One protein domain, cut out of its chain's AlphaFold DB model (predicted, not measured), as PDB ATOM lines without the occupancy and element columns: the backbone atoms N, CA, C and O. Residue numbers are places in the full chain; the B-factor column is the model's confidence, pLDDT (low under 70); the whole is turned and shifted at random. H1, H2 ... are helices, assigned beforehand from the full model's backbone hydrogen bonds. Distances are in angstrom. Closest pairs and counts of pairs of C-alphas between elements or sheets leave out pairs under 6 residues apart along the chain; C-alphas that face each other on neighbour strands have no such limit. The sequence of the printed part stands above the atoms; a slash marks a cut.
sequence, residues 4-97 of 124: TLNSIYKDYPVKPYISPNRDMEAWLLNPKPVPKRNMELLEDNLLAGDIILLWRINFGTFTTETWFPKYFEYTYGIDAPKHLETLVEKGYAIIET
ATOM      1  N   THR A   4     230.116 257.227 125.079       82.25
ATOM      2  CA  THR A   4     230.472 257.417 126.491       82.25
ATOM      3  C   THR A   4     231.889 256.945 126.823       82.25
ATOM      4  O   THR A   4     232.624 257.653 127.504       82.25
ATOM      5  N   LEU A   5     232.321 255.787 126.310       85.38
ATOM      6  CA  LEU A   5     233.665 255.252 126.579       85.38
ATOM      7  C   LEU A   5     234.757 256.127 125.963       85.38
ATOM      8  O   LEU A   5     235.792 256.361 126.584       85.38
ATOM      9  N   ASN A   6     234.506 256.636 124.756       85.88
ATOM     10  CA  ASN A   6     235.421 257.559 124.093       85.88
ATOM     11  C   ASN A   6     235.555 258.884 124.851       85.88
ATOM     12  O   ASN A   6     236.627 259.474 124.808       85.88
ATOM     13  N   SER A   7     234.505 259.327 125.549       90.44
ATOM     14  CA  SER A   7     234.565 260.499 126.429       90.44
ATOM     15  C   SER A   7     235.372 260.210 127.701       90.44
ATOM     16  O   SER A   7     236.303 260.944 128.015       90.44
ATOM     17  N   ILE A   8     235.082 259.095 128.386       91.69
ATOM     18  CA  ILE A   8     235.750 258.702 129.642       91.69
ATOM     19  C   ILE A   8     237.263 258.529 129.453       91.69
ATOM     20  O   ILE A   8     238.049 258.979 130.284       91.69
ATOM     21  N   TYR A   9     237.671 257.878 128.362       94.81
ATOM     22  CA  TYR A   9     239.070 257.536 128.097       94.81
ATOM     23  C   TYR A   9     239.735 258.447 127.058       94.81
ATOM     24  O   TYR A   9     240.746 258.068 126.471       94.81
ATOM     25  N   LYS A  10     239.172 259.636 126.799       94.44
ATOM     26  CA  LYS A  10     239.653 260.556 125.755       94.44
ATOM     27  C   LYS A  10     241.128 260.920 125.925       94.44
ATOM     28  O   LYS A  10     241.880 260.881 124.958       94.44
ATOM     29  N   ASP A  11     241.521 261.240 127.153       94.62
ATOM     30  CA  ASP A  11     242.850 261.776 127.464       94.62
ATOM     31  C   ASP A  11     243.824 260.694 127.952       94.62
ATOM     32  O   ASP A  11     244.821 261.002 128.611       94.62
ATOM     33  N   TYR A  12     243.508 259.419 127.714       97.12
ATOM     34  CA  TYR A  12     244.348 258.301 128.129       97.12
ATOM     35  C   TYR A  12     245.430 258.071 127.070       97.12
ATOM     36  O   TYR A  12     245.091 257.996 125.888       97.12
ATOM     37  N   PRO A  13     246.709 257.928 127.463       96.12
ATOM     38  CA  PRO A  13     247.774 257.652 126.502       96.12
ATOM     39  C   PRO A  13     247.585 256.285 125.827       96.12
ATOM     40  O   PRO A  13     247.778 256.169 124.620       96.12
ATOM     41  N   VAL A  14     247.116 255.280 126.576       96.81
ATOM     42  CA  VAL A  14     246.654 253.993 126.042       96.81
ATOM     43  C   VAL A  14     245.202 253.770 126.455       96.81
ATOM     44  O   VAL A  14     244.837 253.942 127.616       96.81
ATOM     45  N   LYS A  15     244.333 253.390 125.517       96.19
ATOM     46  CA  LYS A  15     242.944 253.059 125.861       96.19
ATOM     47  C   LYS A  15     242.892 251.684 126.536       96.19
ATOM     48  O   LYS A  15     243.510 250.758 126.013       96.19
ATOM     49  N   PRO A  16     242.155 251.526 127.649       96.69
ATOM     50  CA  PRO A  16     242.033 250.232 128.302       96.69
ATOM     51  C   PRO A  16     241.327 249.228 127.395       96.69
ATOM     52  O   PRO A  16     240.393 249.570 126.661       96.69
ATOM     53  N   TYR A  17     241.751 247.977 127.497       96.69
ATOM     54  CA  TYR A  17     241.035 246.843 126.950       96.69
ATOM     55  C   TYR A  17     239.662 246.708 127.616       96.69
ATOM     56  O   TYR A  17     239.501 246.861 128.829       96.69
ATOM     57  N   ILE A  18     238.661 246.422 126.790       94.19
ATOM     58  CA  ILE A  18     237.289 246.159 127.202       94.19
ATOM     59  C   ILE A  18     236.895 244.864 126.513       94.19
ATOM     60  O   ILE A  18     236.862 244.811 125.282       94.19
ATOM     61  N   SER A  19     236.616 243.829 127.305       93.81
ATOM     62  CA  SER A  19     236.257 242.522 126.764       93.81
ATOM     63  C   SER A  19     234.980 242.619 125.921       93.81
ATOM     64  O   SER A  19     234.032 243.292 126.339       93.81
ATOM     65  N   PRO A  20     234.891 241.923 124.771       92.38
ATOM     66  CA  PRO A  20     233.651 241.863 123.993       92.38
ATOM     67  C   PRO A  20     232.496 241.231 124.784       92.38
ATOM     68  O   PRO A  20     231.336 241.494 124.486       92.38
ATOM     69  N   ASN A  21     232.814 240.446 125.818       91.69
ATOM     70  CA  ASN A  21     231.844 239.794 126.697       91.69
ATOM     71  C   ASN A  21     231.522 240.619 127.955       91.69
ATOM     72  O   ASN A  21     230.851 240.124 128.861       91.69
ATOM     73  N   ARG A  22     232.038 241.850 128.068       89.88
ATOM     74  CA  ARG A  22     231.753 242.716 129.211       89.88
ATOM     75  C   ARG A  22     230.301 243.177 129.159       89.88
ATOM     76  O   ARG A  22     229.863 243.743 128.160       89.88
ATOM     77  N   ASP A  23     229.594 243.020 130.273       91.56
ATOM     78  CA  ASP A  23     228.267 243.604 130.456       91.56
ATOM     79  C   ASP A  23     228.377 245.134 130.542       91.56
ATOM     80  O   ASP A  23     228.646 245.728 131.593       91.56
ATOM     81  N   MET A  24     228.254 245.769 129.378       89.38
ATOM     82  CA  MET A  24     228.366 247.211 129.226       89.38
ATOM     83  C   MET A  24     227.154 247.945 129.784       89.38
ATOM     84  O   MET A  24     227.316 249.065 130.263       89.38
ATOM     85  N   GLU A  25     225.969 247.338 129.746       90.19
ATOM     86  CA  GLU A  25     224.752 247.956 130.272       90.19
ATOM     87  C   GLU A  25     224.843 248.073 131.791       90.19
ATOM     88  O   GLU A  25     224.740 249.177 132.330       90.19
ATOM     89  N   ALA A  26     225.175 246.973 132.477       91.06
ATOM     90  CA  ALA A  26     225.378 246.990 133.922       91.06
ATOM     91  C   ALA A  26     226.551 247.891 134.331       91.06
ATOM     92  O   ALA A  26     226.473 248.597 135.338       91.06
ATOM     93  N   TRP A  27     227.641 247.906 133.553       89.81
ATOM     94  CA  TRP A  27     228.779 248.776 133.852       89.81
ATOM     95  C   TRP A  27     228.429 250.265 133.713       89.81
ATOM     96  O   TRP A  27     228.882 251.064 134.529       89.81
ATOM     97  N   LEU A  28     227.608 250.650 132.731       88.62
ATOM     98  CA  LEU A  28     227.190 252.044 132.530       88.62
ATOM     99  C   LEU A  28     226.255 252.568 133.631       88.62
ATOM    100  O   LEU A  28     226.208 253.780 133.830       88.62
ATOM    101  N   LEU A  29     225.562 251.692 134.372       90.69
ATOM    102  CA  LEU A  29     224.747 252.093 135.530       90.69
ATOM    103  C   LEU A  29     225.596 252.602 136.705       90.69
ATOM    104  O   LEU A  29     225.153 253.467 137.458       90.69
ATOM    105  N   ASN A  30     226.811 252.075 136.876       89.25
ATOM    106  CA  ASN A  30     227.753 252.512 137.906       89.25
ATOM    107  C   ASN A  30     229.194 252.425 137.373       89.25
ATOM    108  O   ASN A  30     229.934 251.489 137.715       89.25
ATOM    109  N   PRO A  31     229.588 253.368 136.496       87.62
ATOM    110  CA  PRO A  31     230.838 253.274 135.767       87.62
ATOM    111  C   PRO A  31     232.017 253.432 136.720       87.62
ATOM    112  O   PRO A  31     232.245 254.484 137.314       87.62
ATOM    113  N   LYS A  32     232.806 252.362 136.822       92.00
ATOM    114  CA  LYS A  32     234.121 252.369 137.468       92.00
ATOM    115  C   LYS A  32     235.185 252.339 136.375       92.00
ATOM    116  O   LYS A  32     235.468 251.249 135.865       92.00
ATOM    117  N   PRO A  33     235.689 253.507 135.936       94.31
ATOM    118  CA  PRO A  33     236.710 253.567 134.904       94.31
ATOM    119  C   PRO A  33     238.040 253.022 135.414       94.31
ATOM    120  O   PRO A  33     238.375 253.163 136.593       94.31
ATOM    121  N   VAL A  34     238.804 252.426 134.500       96.88
ATOM    122  CA  VAL A  34     240.199 252.051 134.756       96.88
ATOM    123  C   VAL A  34     240.974 253.327 135.099       96.88
ATOM    124  O   VAL A  34     240.856 254.290 134.349       96.88
ATOM    125  N   PRO A  35     241.750 253.391 136.195       97.00
ATOM    126  CA  PRO A  35     242.522 254.584 136.531       97.00
ATOM    127  C   PRO A  35     243.518 254.966 135.428       97.00
ATOM    128  O   PRO A  35     244.282 254.117 134.977       97.00
ATOM    129  N   LYS A  36     243.585 256.253 135.060       97.25
ATOM    130  CA  LYS A  36     244.497 256.764 134.015       97.25
ATOM    131  C   LYS A  36     245.954 256.344 134.212       97.25
ATOM    132  O   LYS A  36     246.563 255.859 133.269       97.25
ATOM    133  N   ARG A  37     246.460 256.431 135.446       97.12
ATOM    134  CA  ARG A  37     247.823 256.004 135.812       97.12
ATOM    135  C   ARG A  37     248.146 254.549 135.445       97.12
ATOM    136  O   ARG A  37     249.299 254.216 135.235       97.12
ATOM    137  N   ASN A  38     247.140 253.669 135.385       98.06
ATOM    138  CA  ASN A  38     247.356 252.260 135.045       98.06
ATOM    139  C   ASN A  38     247.530 252.057 133.536       98.06
ATOM    140  O   ASN A  38     248.024 251.015 133.115       98.06
ATOM    141  N   MET A  39     247.123 253.055 132.750       98.06
ATOM    142  CA  MET A  39     247.209 253.075 131.297       98.06
ATOM    143  C   MET A  39     248.343 253.966 130.780       98.06
ATOM    144  O   MET A  39     248.409 254.235 129.583       98.06
ATOM    145  N   GLU A  40     249.211 254.454 131.667       97.38
ATOM    146  CA  GLU A  40     250.449 255.142 131.308       97.38
ATOM    147  C   GLU A  40     251.522 254.106 130.965       97.38
ATOM    148  O   GLU A  40     251.683 253.111 131.672       97.38
ATOM    149  N   LEU A  41     252.225 254.330 129.851       97.50
ATOM    150  CA  LEU A  41     253.326 253.468 129.437       97.50
ATOM    151  C   LEU A  41     254.518 253.677 130.370       97.50
ATOM    152  O   LEU A  41     254.956 254.805 130.601       97.50
ATOM    153  N   LEU A  42     255.030 252.567 130.875       95.75
ATOM    154  CA  LEU A  42     256.289 252.456 131.587       95.75
ATOM    155  C   LEU A  42     257.416 252.173 130.579       95.75
ATOM    156  O   LEU A  42     257.207 252.156 129.360       95.75
ATOM    157  N   GLU A  43     258.618 251.922 131.093       94.00
ATOM    158  CA  GLU A  43     259.733 251.422 130.286       94.00
ATOM    159  C   GLU A  43     259.339 250.145 129.518       94.00
ATOM    160  O   GLU A  43     258.430 249.405 129.907       94.00
ATOM    161  N   ASP A  44     259.976 249.934 128.365       94.06
ATOM    162  CA  ASP A  44     259.718 248.810 127.450       94.06
ATOM    163  C   ASP A  44     258.267 248.676 126.943       94.06
ATOM    164  O   ASP A  44     257.852 247.620 126.439       94.06
ATOM    165  N   ASN A  45     257.508 249.775 127.003       94.56
ATOM    166  CA  ASN A  45     256.089 249.858 126.656       94.56
ATOM    167  C   ASN A  45     255.201 248.942 127.514       94.56
ATOM    168  O   ASN A  45     254.212 248.399 127.017       94.56
ATOM    169  N   LEU A  46     255.568 248.735 128.780       97.38
ATOM    170  CA  LEU A  46     254.754 247.986 129.737       97.38
ATOM    171  C   LEU A  46     253.671 248.873 130.358       97.38
ATOM    172  O   LEU A  46     253.836 250.083 130.494       97.38
ATOM    173  N   LEU A  47     252.566 248.267 130.775       98.38
ATOM    174  CA  LEU A  47     251.521 248.908 131.571       98.38
ATOM    175  C   LEU A  47     251.567 248.416 133.018       98.38
ATOM    176  O   LEU A  47     252.117 247.360 133.328       98.38
ATOM    177  N   ALA A  48     250.903 249.134 133.925       98.31
ATOM    178  CA  ALA A  48     250.801 248.707 135.324       98.31
ATOM    179  C   ALA A  48     250.212 247.286 135.465       98.31
ATOM    180  O   ALA A  48     250.599 246.538 136.361       98.31
ATOM    181  N   GLY A  49     249.302 246.895 134.564       98.31
ATOM    182  CA  GLY A  49     248.759 245.537 134.513       98.31
ATOM    183  C   GLY A  49     249.810 244.459 134.236       98.31
ATOM    184  O   GLY A  49     249.740 243.392 134.845       98.31
ATOM    185  N   ASP A  50     250.796 244.752 133.385       98.50
ATOM    186  CA  ASP A  50     251.899 243.837 133.073       98.50
ATOM    187  C   ASP A  50     252.769 243.601 134.303       98.50
ATOM    188  O   ASP A  50     253.062 242.460 134.656       98.50
ATOM    189  N   ILE A  51     253.095 244.677 135.023       98.12
ATOM    190  CA  ILE A  51     253.867 244.601 136.267       98.12
ATOM    191  C   ILE A  51     253.144 243.737 137.299       98.12
ATOM    192  O   ILE A  51     253.761 242.905 137.955       98.12
ATOM    193  N   ILE A  52     251.825 243.880 137.422       98.19
ATOM    194  CA  ILE A  52     251.025 243.076 138.355       98.19
ATOM    195  C   ILE A  52     251.006 241.603 137.953       98.19
ATOM    196  O   ILE A  52     251.054 240.735 138.825       98.19
ATOM    197  N   LEU A  53     250.953 241.306 136.656       97.88
ATOM    198  CA  LEU A  53     251.013 239.933 136.167       97.88
ATOM    199  C   LEU A  53     252.377 239.297 136.466       97.88
ATOM    200  O   LEU A  53     252.419 238.231 137.083       97.88
ATOM    201  N   LEU A  54     253.470 239.990 136.137       97.88
ATOM    202  CA  LEU A  54     254.835 239.564 136.461       97.88
ATOM    203  C   LEU A  54     255.027 239.373 137.966       97.88
ATOM    204  O   LEU A  54     255.599 238.377 138.402       97.88
ATOM    205  N   TRP A  55     254.488 240.282 138.778       97.81
ATOM    206  CA  TRP A  55     254.604 240.191 140.228       97.81
ATOM    207  C   TRP A  55     253.926 238.935 140.781       97.81
ATOM    208  O   TRP A  55     254.470 238.258 141.657       97.81
ATOM    209  N   ARG A  56     252.757 238.577 140.238       96.75
ATOM    210  CA  ARG A  56     252.059 237.354 140.643       96.75
ATOM    211  C   ARG A  56     252.791 236.084 140.241       96.75
ATOM    212  O   ARG A  56     252.762 235.137 141.031       96.75
ATOM    213  N   ILE A  57     253.424 236.077 139.067       95.75
ATOM    214  CA  ILE A  57     254.282 234.979 138.600       95.75
ATOM    215  C   ILE A  57     255.486 234.842 139.534       95.75
ATOM    216  O   ILE A  57     255.708 233.769 140.083       95.75
ATOM    217  N   ASN A  58     256.191 235.941 139.814       94.81
ATOM    218  CA  ASN A  58     257.370 235.948 140.684       94.81
ATOM    219  C   ASN A  58     257.074 235.446 142.109       94.81
ATOM    220  O   ASN A  58     257.912 234.803 142.731       94.81
ATOM    221  N   PHE A  59     255.880 235.720 142.640       91.75
ATOM    222  CA  PHE A  59     255.459 235.195 143.942       91.75
ATOM    223  C   PHE A  59     254.871 233.776 143.906       91.75
ATOM    224  O   PHE A  59     254.363 233.310 144.925       91.75
ATOM    225  N   GLY A  60     254.869 233.095 142.756       89.50
ATOM    226  CA  GLY A  60     254.301 231.749 142.621       89.50
ATOM    227  C   GLY A  60     252.781 231.698 142.823       89.50
ATOM    228  O   GLY A  60     252.214 230.642 143.089       89.50
ATOM    229  N   THR A  61     252.090 232.840 142.719       90.56
ATOM    230  CA  THR A  61     250.623 232.940 142.886       90.56
ATOM    231  C   THR A  61     249.867 232.954 141.558       90.56
ATOM    232  O   THR A  61     248.647 233.160 141.533       90.56
ATOM    233  N   PHE A  62     250.587 232.784 140.451       93.94
ATOM    234  CA  PHE A  62     250.046 232.658 139.108       93.94
ATOM    235  C   PHE A  62     250.805 231.570 138.356       93.94
ATOM    236  O   PHE A  62     252.006 231.680 138.139       93.94
ATOM    237  N   THR A  63     250.082 230.523 137.977       92.19
ATOM    238  CA  THR A  63     250.586 229.349 137.253       92.19
ATOM    239  C   THR A  63     249.747 229.109 136.000       92.19
ATOM    240  O   THR A  63     248.712 229.749 135.807       92.19
ATOM    241  N   THR A  64     250.132 228.133 135.179       91.81
ATOM    242  CA  THR A  64     249.357 227.701 134.001       91.81
ATOM    243  C   THR A  64     247.959 227.162 134.338       91.81
ATOM    244  O   THR A  64     247.102 227.095 133.462       91.81
ATOM    245  N   GLU A  65     247.690 226.824 135.602       89.06
ATOM    246  CA  GLU A  65     246.366 226.408 136.091       89.06
ATOM    247  C   GLU A  65     245.522 227.584 136.619       89.06
ATOM    248  O   GLU A  65     244.350 227.423 136.965       89.06
ATOM    249  N   THR A  66     246.105 228.781 136.726       92.62
ATOM    250  CA  THR A  66     245.437 229.945 137.311       92.62
ATOM    251  C   THR A  66     244.558 230.641 136.276       92.62
ATOM    252  O   THR A  66     245.030 231.122 135.252       92.62
ATOM    253  N   TRP A  67     243.264 230.766 136.569       94.88
ATOM    254  CA  TRP A  67     242.356 231.586 135.766       94.88
ATOM    255  C   TRP A  67     242.723 233.074 135.876       94.88
ATOM    256  O   TRP A  67     243.138 233.544 136.938       94.88
ATOM    257  N   PHE A  68     242.531 233.837 134.800       95.94
ATOM    258  CA  PHE A  68     242.825 235.272 134.778       95.94
ATOM    259  C   PHE A  68     241.790 236.076 135.576       95.94
ATOM    260  O   PHE A  68     240.622 236.136 135.180       95.94
ATOM    261  N   PRO A  69     242.184 236.749 136.676       95.94
ATOM    262  CA  PRO A  69     241.248 237.544 137.446       95.94
ATOM    263  C   PRO A  69     240.686 238.737 136.693       95.94
ATOM    264  O   PRO A  69     241.406 239.459 136.007       95.94
ATOM    265  N   LYS A  70     239.402 239.021 136.941       95.00
ATOM    266  CA  LYS A  70     238.694 240.158 136.336       95.00
ATOM    267  C   LYS A  70     239.384 241.500 136.591       95.00
ATOM    268  O   LYS A  70     239.248 242.400 135.776       95.00
ATOM    269  N   TYR A  71     240.136 241.664 137.684       96.12
ATOM    270  CA  TYR A  71     240.809 242.937 137.958       96.12
ATOM    271  C   TYR A  71     241.851 243.309 136.891       96.12
ATOM    272  O   TYR A  71     242.156 244.490 136.761       96.12
ATOM    273  N   PHE A  72     242.385 242.362 136.110       97.81
ATOM    274  CA  PHE A  72     243.286 242.716 135.013       97.81
ATOM    275  C   PHE A  72     242.581 243.568 133.959       97.81
ATOM    276  O   PHE A  72     243.118 244.589 133.547       97.81
ATOM    277  N   GLU A  73     241.337 243.231 133.624       96.38
ATOM    278  CA  GLU A  73     240.505 244.057 132.750       96.38
ATOM    279  C   GLU A  73     239.939 245.270 133.507       96.38
ATOM    280  O   GLU A  73     240.081 246.413 133.082       96.38
ATOM    281  N   TYR A  74     239.281 245.045 134.647       95.31
ATOM    282  CA  TYR A  74     238.472 246.077 135.308       95.31
ATOM    283  C   TYR A  74     239.300 247.130 136.049       95.31
ATOM    284  O   TYR A  74     238.862 248.275 136.152       95.31
ATOM    285  N   THR A  75     240.465 246.756 136.575       97.19
ATOM    286  CA  THR A  75     241.334 247.648 137.354       97.19
ATOM    287  C   THR A  75     242.550 248.081 136.552       97.19
ATOM    288  O   THR A  75     242.944 249.237 136.659       97.19
ATOM    289  N   TYR A  76     243.149 247.188 135.763       98.12
ATOM    290  CA  TYR A  76     244.383 247.482 135.027       98.12
ATOM    291  C   TYR A  76     244.189 247.691 133.526       98.12
ATOM    292  O   TYR A  76     245.119 248.147 132.877       98.12
ATOM    293  N   GLY A  77     243.000 247.417 132.984       97.56
ATOM    294  CA  GLY A  77     242.680 247.701 131.588       97.56
ATOM    295  C   GLY A  77     243.479 246.897 130.567       97.56
ATOM    296  O   GLY A  77     243.623 247.375 129.446       97.56
ATOM    297  N   ILE A  78     243.993 245.713 130.914       98.25
ATOM    298  CA  ILE A  78     244.748 244.862 129.984       98.25
ATOM    299  C   ILE A  78     243.991 243.586 129.616       98.25
ATOM    300  O   ILE A  78     243.216 243.044 130.409       98.25
ATOM    301  N   ASP A  79     244.266 243.083 128.415       97.88
ATOM    302  CA  ASP A  79     243.914 241.723 128.008       97.88
ATOM    303  C   ASP A  79     244.988 240.760 128.528       97.88
ATOM    304  O   ASP A  79     245.987 240.496 127.858       97.88
ATOM    305  N   ALA A  80     244.837 240.303 129.774       97.25
ATOM    306  CA  ALA A  80     245.900 239.574 130.467       97.25
ATOM    307  C   ALA A  80     246.442 238.332 129.725       97.25
ATOM    308  O   ALA A  80     247.659 238.166 129.746       97.25
ATOM    309  N   PRO A  81     245.629 237.493 129.048       97.06
ATOM    310  CA  PRO A  81     246.147 236.417 128.200       97.06
ATOM    311  C   PRO A  81     247.123 236.902 127.122       97.06
ATOM    312  O   PRO A  81     248.255 236.434 127.058       97.06
ATOM    313  N   LYS A  82     246.722 237.898 126.328       97.69
ATOM    314  CA  LYS A  82     247.543 238.432 125.233       97.69
ATOM    315  C   LYS A  82     248.799 239.145 125.737       97.69
ATOM    316  O   LYS A  82     249.872 239.063 125.140       97.69
ATOM    317  N   HIS A  83     248.670 239.851 126.854       97.81
ATOM    318  CA  HIS A  83     249.804 240.484 127.513       97.81
ATOM    319  C   HIS A  83     250.782 239.444 128.073       97.81
ATOM    320  O   HIS A  83     251.987 239.622 127.922       97.81
ATOM    321  N   LEU A  84     250.299 238.327 128.635       98.00
ATOM    322  CA  LEU A  84     251.164 237.229 129.076       98.00
ATOM    323  C   LEU A  84     251.994 236.665 127.919       98.00
ATOM    324  O   LEU A  84     253.196 236.483 128.084       98.00
ATOM    325  N   GLU A  85     251.375 236.431 126.759       97.69
ATOM    326  CA  GLU A  85     252.079 235.980 125.550       97.69
ATOM    327  C   GLU A  85     253.210 236.948 125.183       97.69
ATOM    328  O   GLU A  85     254.360 236.539 125.054       97.69
ATOM    329  N   THR A  86     252.913 238.251 125.144       97.06
ATOM    330  CA  THR A  86     253.913 239.291 124.846       97.06
ATOM    331  C   THR A  86     255.044 239.322 125.883       97.06
ATOM    332  O   THR A  86     256.207 239.523 125.539       97.06
ATOM    333  N   LEU A  87     254.728 239.140 127.168       98.06
ATOM    334  CA  LEU A  87     255.725 239.109 128.240       98.06
ATOM    335  C   LEU A  87     256.645 237.889 128.137       98.06
ATOM    336  O   LEU A  87     257.840 238.012 128.411       98.06
ATOM    337  N   VAL A  88     256.109 236.739 127.719       97.69
ATOM    338  CA  VAL A  88     256.896 235.532 127.442       97.69
ATOM    339  C   VAL A  88     257.785 235.741 126.216       97.69
ATOM    340  O   VAL A  88     258.977 235.452 126.276       97.69
ATOM    341  N   GLU A  89     257.254 236.317 125.135       97.12
ATOM    342  CA  GLU A  89     258.027 236.640 123.925       97.12
ATOM    343  C   GLU A  89     259.184 237.609 124.202       97.12
ATOM    344  O   GLU A  89     260.275 237.448 123.654       97.12
ATOM    345  N   LYS A  90     258.974 238.595 125.083       96.44
ATOM    346  CA  LYS A  90     260.018 239.536 125.523       96.44
ATOM    347  C   LYS A  90     260.990 238.942 126.554       96.44
ATOM    348  O   LYS A  90     261.975 239.592 126.892       96.44
ATOM    349  N   GLY A  91     260.730 237.737 127.065       97.06
ATOM    350  CA  GLY A  91     261.581 237.060 128.045       97.06
ATOM    351  C   GLY A  91     261.423 237.534 129.494       97.06
ATOM    352  O   GLY A  91     262.264 237.208 130.328       97.06
ATOM    353  N   TYR A  92     260.361 238.278 129.827       97.56
ATOM    354  CA  TYR A  92     260.073 238.669 131.217       97.56
ATOM    355  C   TYR A  92     259.423 237.548 132.035       97.56
ATOM    356  O   TYR A  92     259.448 237.582 133.264       97.56
ATOM    357  N   ALA A  93     258.819 236.569 131.362       96.62
ATOM    358  CA  ALA A  93     258.249 235.377 131.971       96.62
ATOM    359  C   ALA A  93     258.631 234.144 131.147       96.62
ATOM    360  O   ALA A  93     258.864 234.237 129.944       96.62
ATOM    361  N   ILE A  94     258.667 232.980 131.792       94.62
ATOM    362  CA  ILE A  94     258.940 231.703 131.133       94.62
ATOM    363  C   ILE A  94     257.817 230.713 131.419       94.62
ATOM    364  O   ILE A  94     257.200 230.738 132.484       94.62
ATOM    365  N   ILE A  95     257.564 229.827 130.459       94.50
ATOM    366  CA  ILE A  95     256.747 228.640 130.691       94.50
ATOM    367  C   ILE A  95     257.691 227.558 131.195       94.50
ATOM    368  O   ILE A  95     258.536 227.058 130.455       94.50
ATOM    369  N   GLU A  96     257.555 227.231 132.471       94.06
ATOM    370  CA  GLU A  96     258.352 226.195 133.112       94.06
ATOM    371  C   GLU A  96     258.042 224.804 132.557       94.06
ATOM    372  O   GLU A  96     256.912 224.496 132.158       94.06
ATOM    373  N   THR A  97     259.050 223.931 132.570       93.94
ATOM    374  CA  THR A  97     258.821 222.514 132.296       93.94
ATOM    375  C   THR A  97     258.068 221.860 133.456       93.94
ATOM    376  O   THR A  97     258.000 222.377 134.573       93.94
TER     377      THR A  97
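This is residues 4 to 97 of the 124 residues of an uncharacterized protein of Streptococcus sp. SK140 (UniProt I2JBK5). Two longer helices, H4 and H6, pack steeply on each other toward one end of an elongated, loop-rich body; short H1 and H2 lie toward the other end, with small H5 near the middle. The 94 printed residues include six named helices, H1 to H6 in chain order, and no named strand; the class is all helix, with 40 residues in named elements, under half. The whole is compact, radius of gyration of the C-alphas 14.1 A, spanning 45 by 28 by 20 A.

H1 is residues 4 to 8, from C-alpha 4 at (230.472, 257.417, 126.491). H2 is 24 to 29, H3 36 to 39, H4 48 to 58 (15.3 A), H5 71 to 74 and H6 80 to 89 (14.1 A), ending at C-alpha 89 (258.027, 236.640, 123.925).

H1 and H2 are apart from each other and from H3 to H6. H3 touches H4, closest C-alphas Asn 38 and Ala 48, 5.0 A. H4 touches H6, closest C-alphas Asp 50 and His 83, 6.8 A, at a steep tilt of 69 degrees, only just short of about perpendicular, the same way. H5 is close to but not clearly touching H4 and H6. Every O i to N i+4 pair is within hydrogen-bond range in H1, H2, H4 and H6; H3 and H5 are too short for one.

The C-alphas farthest apart, Ser 7 and Thr 97, are 45.4 A apart. The printed part has no cut; the links H1 to H2 and H4 to H5 are long. No printed residue is under 70 in pLDDT.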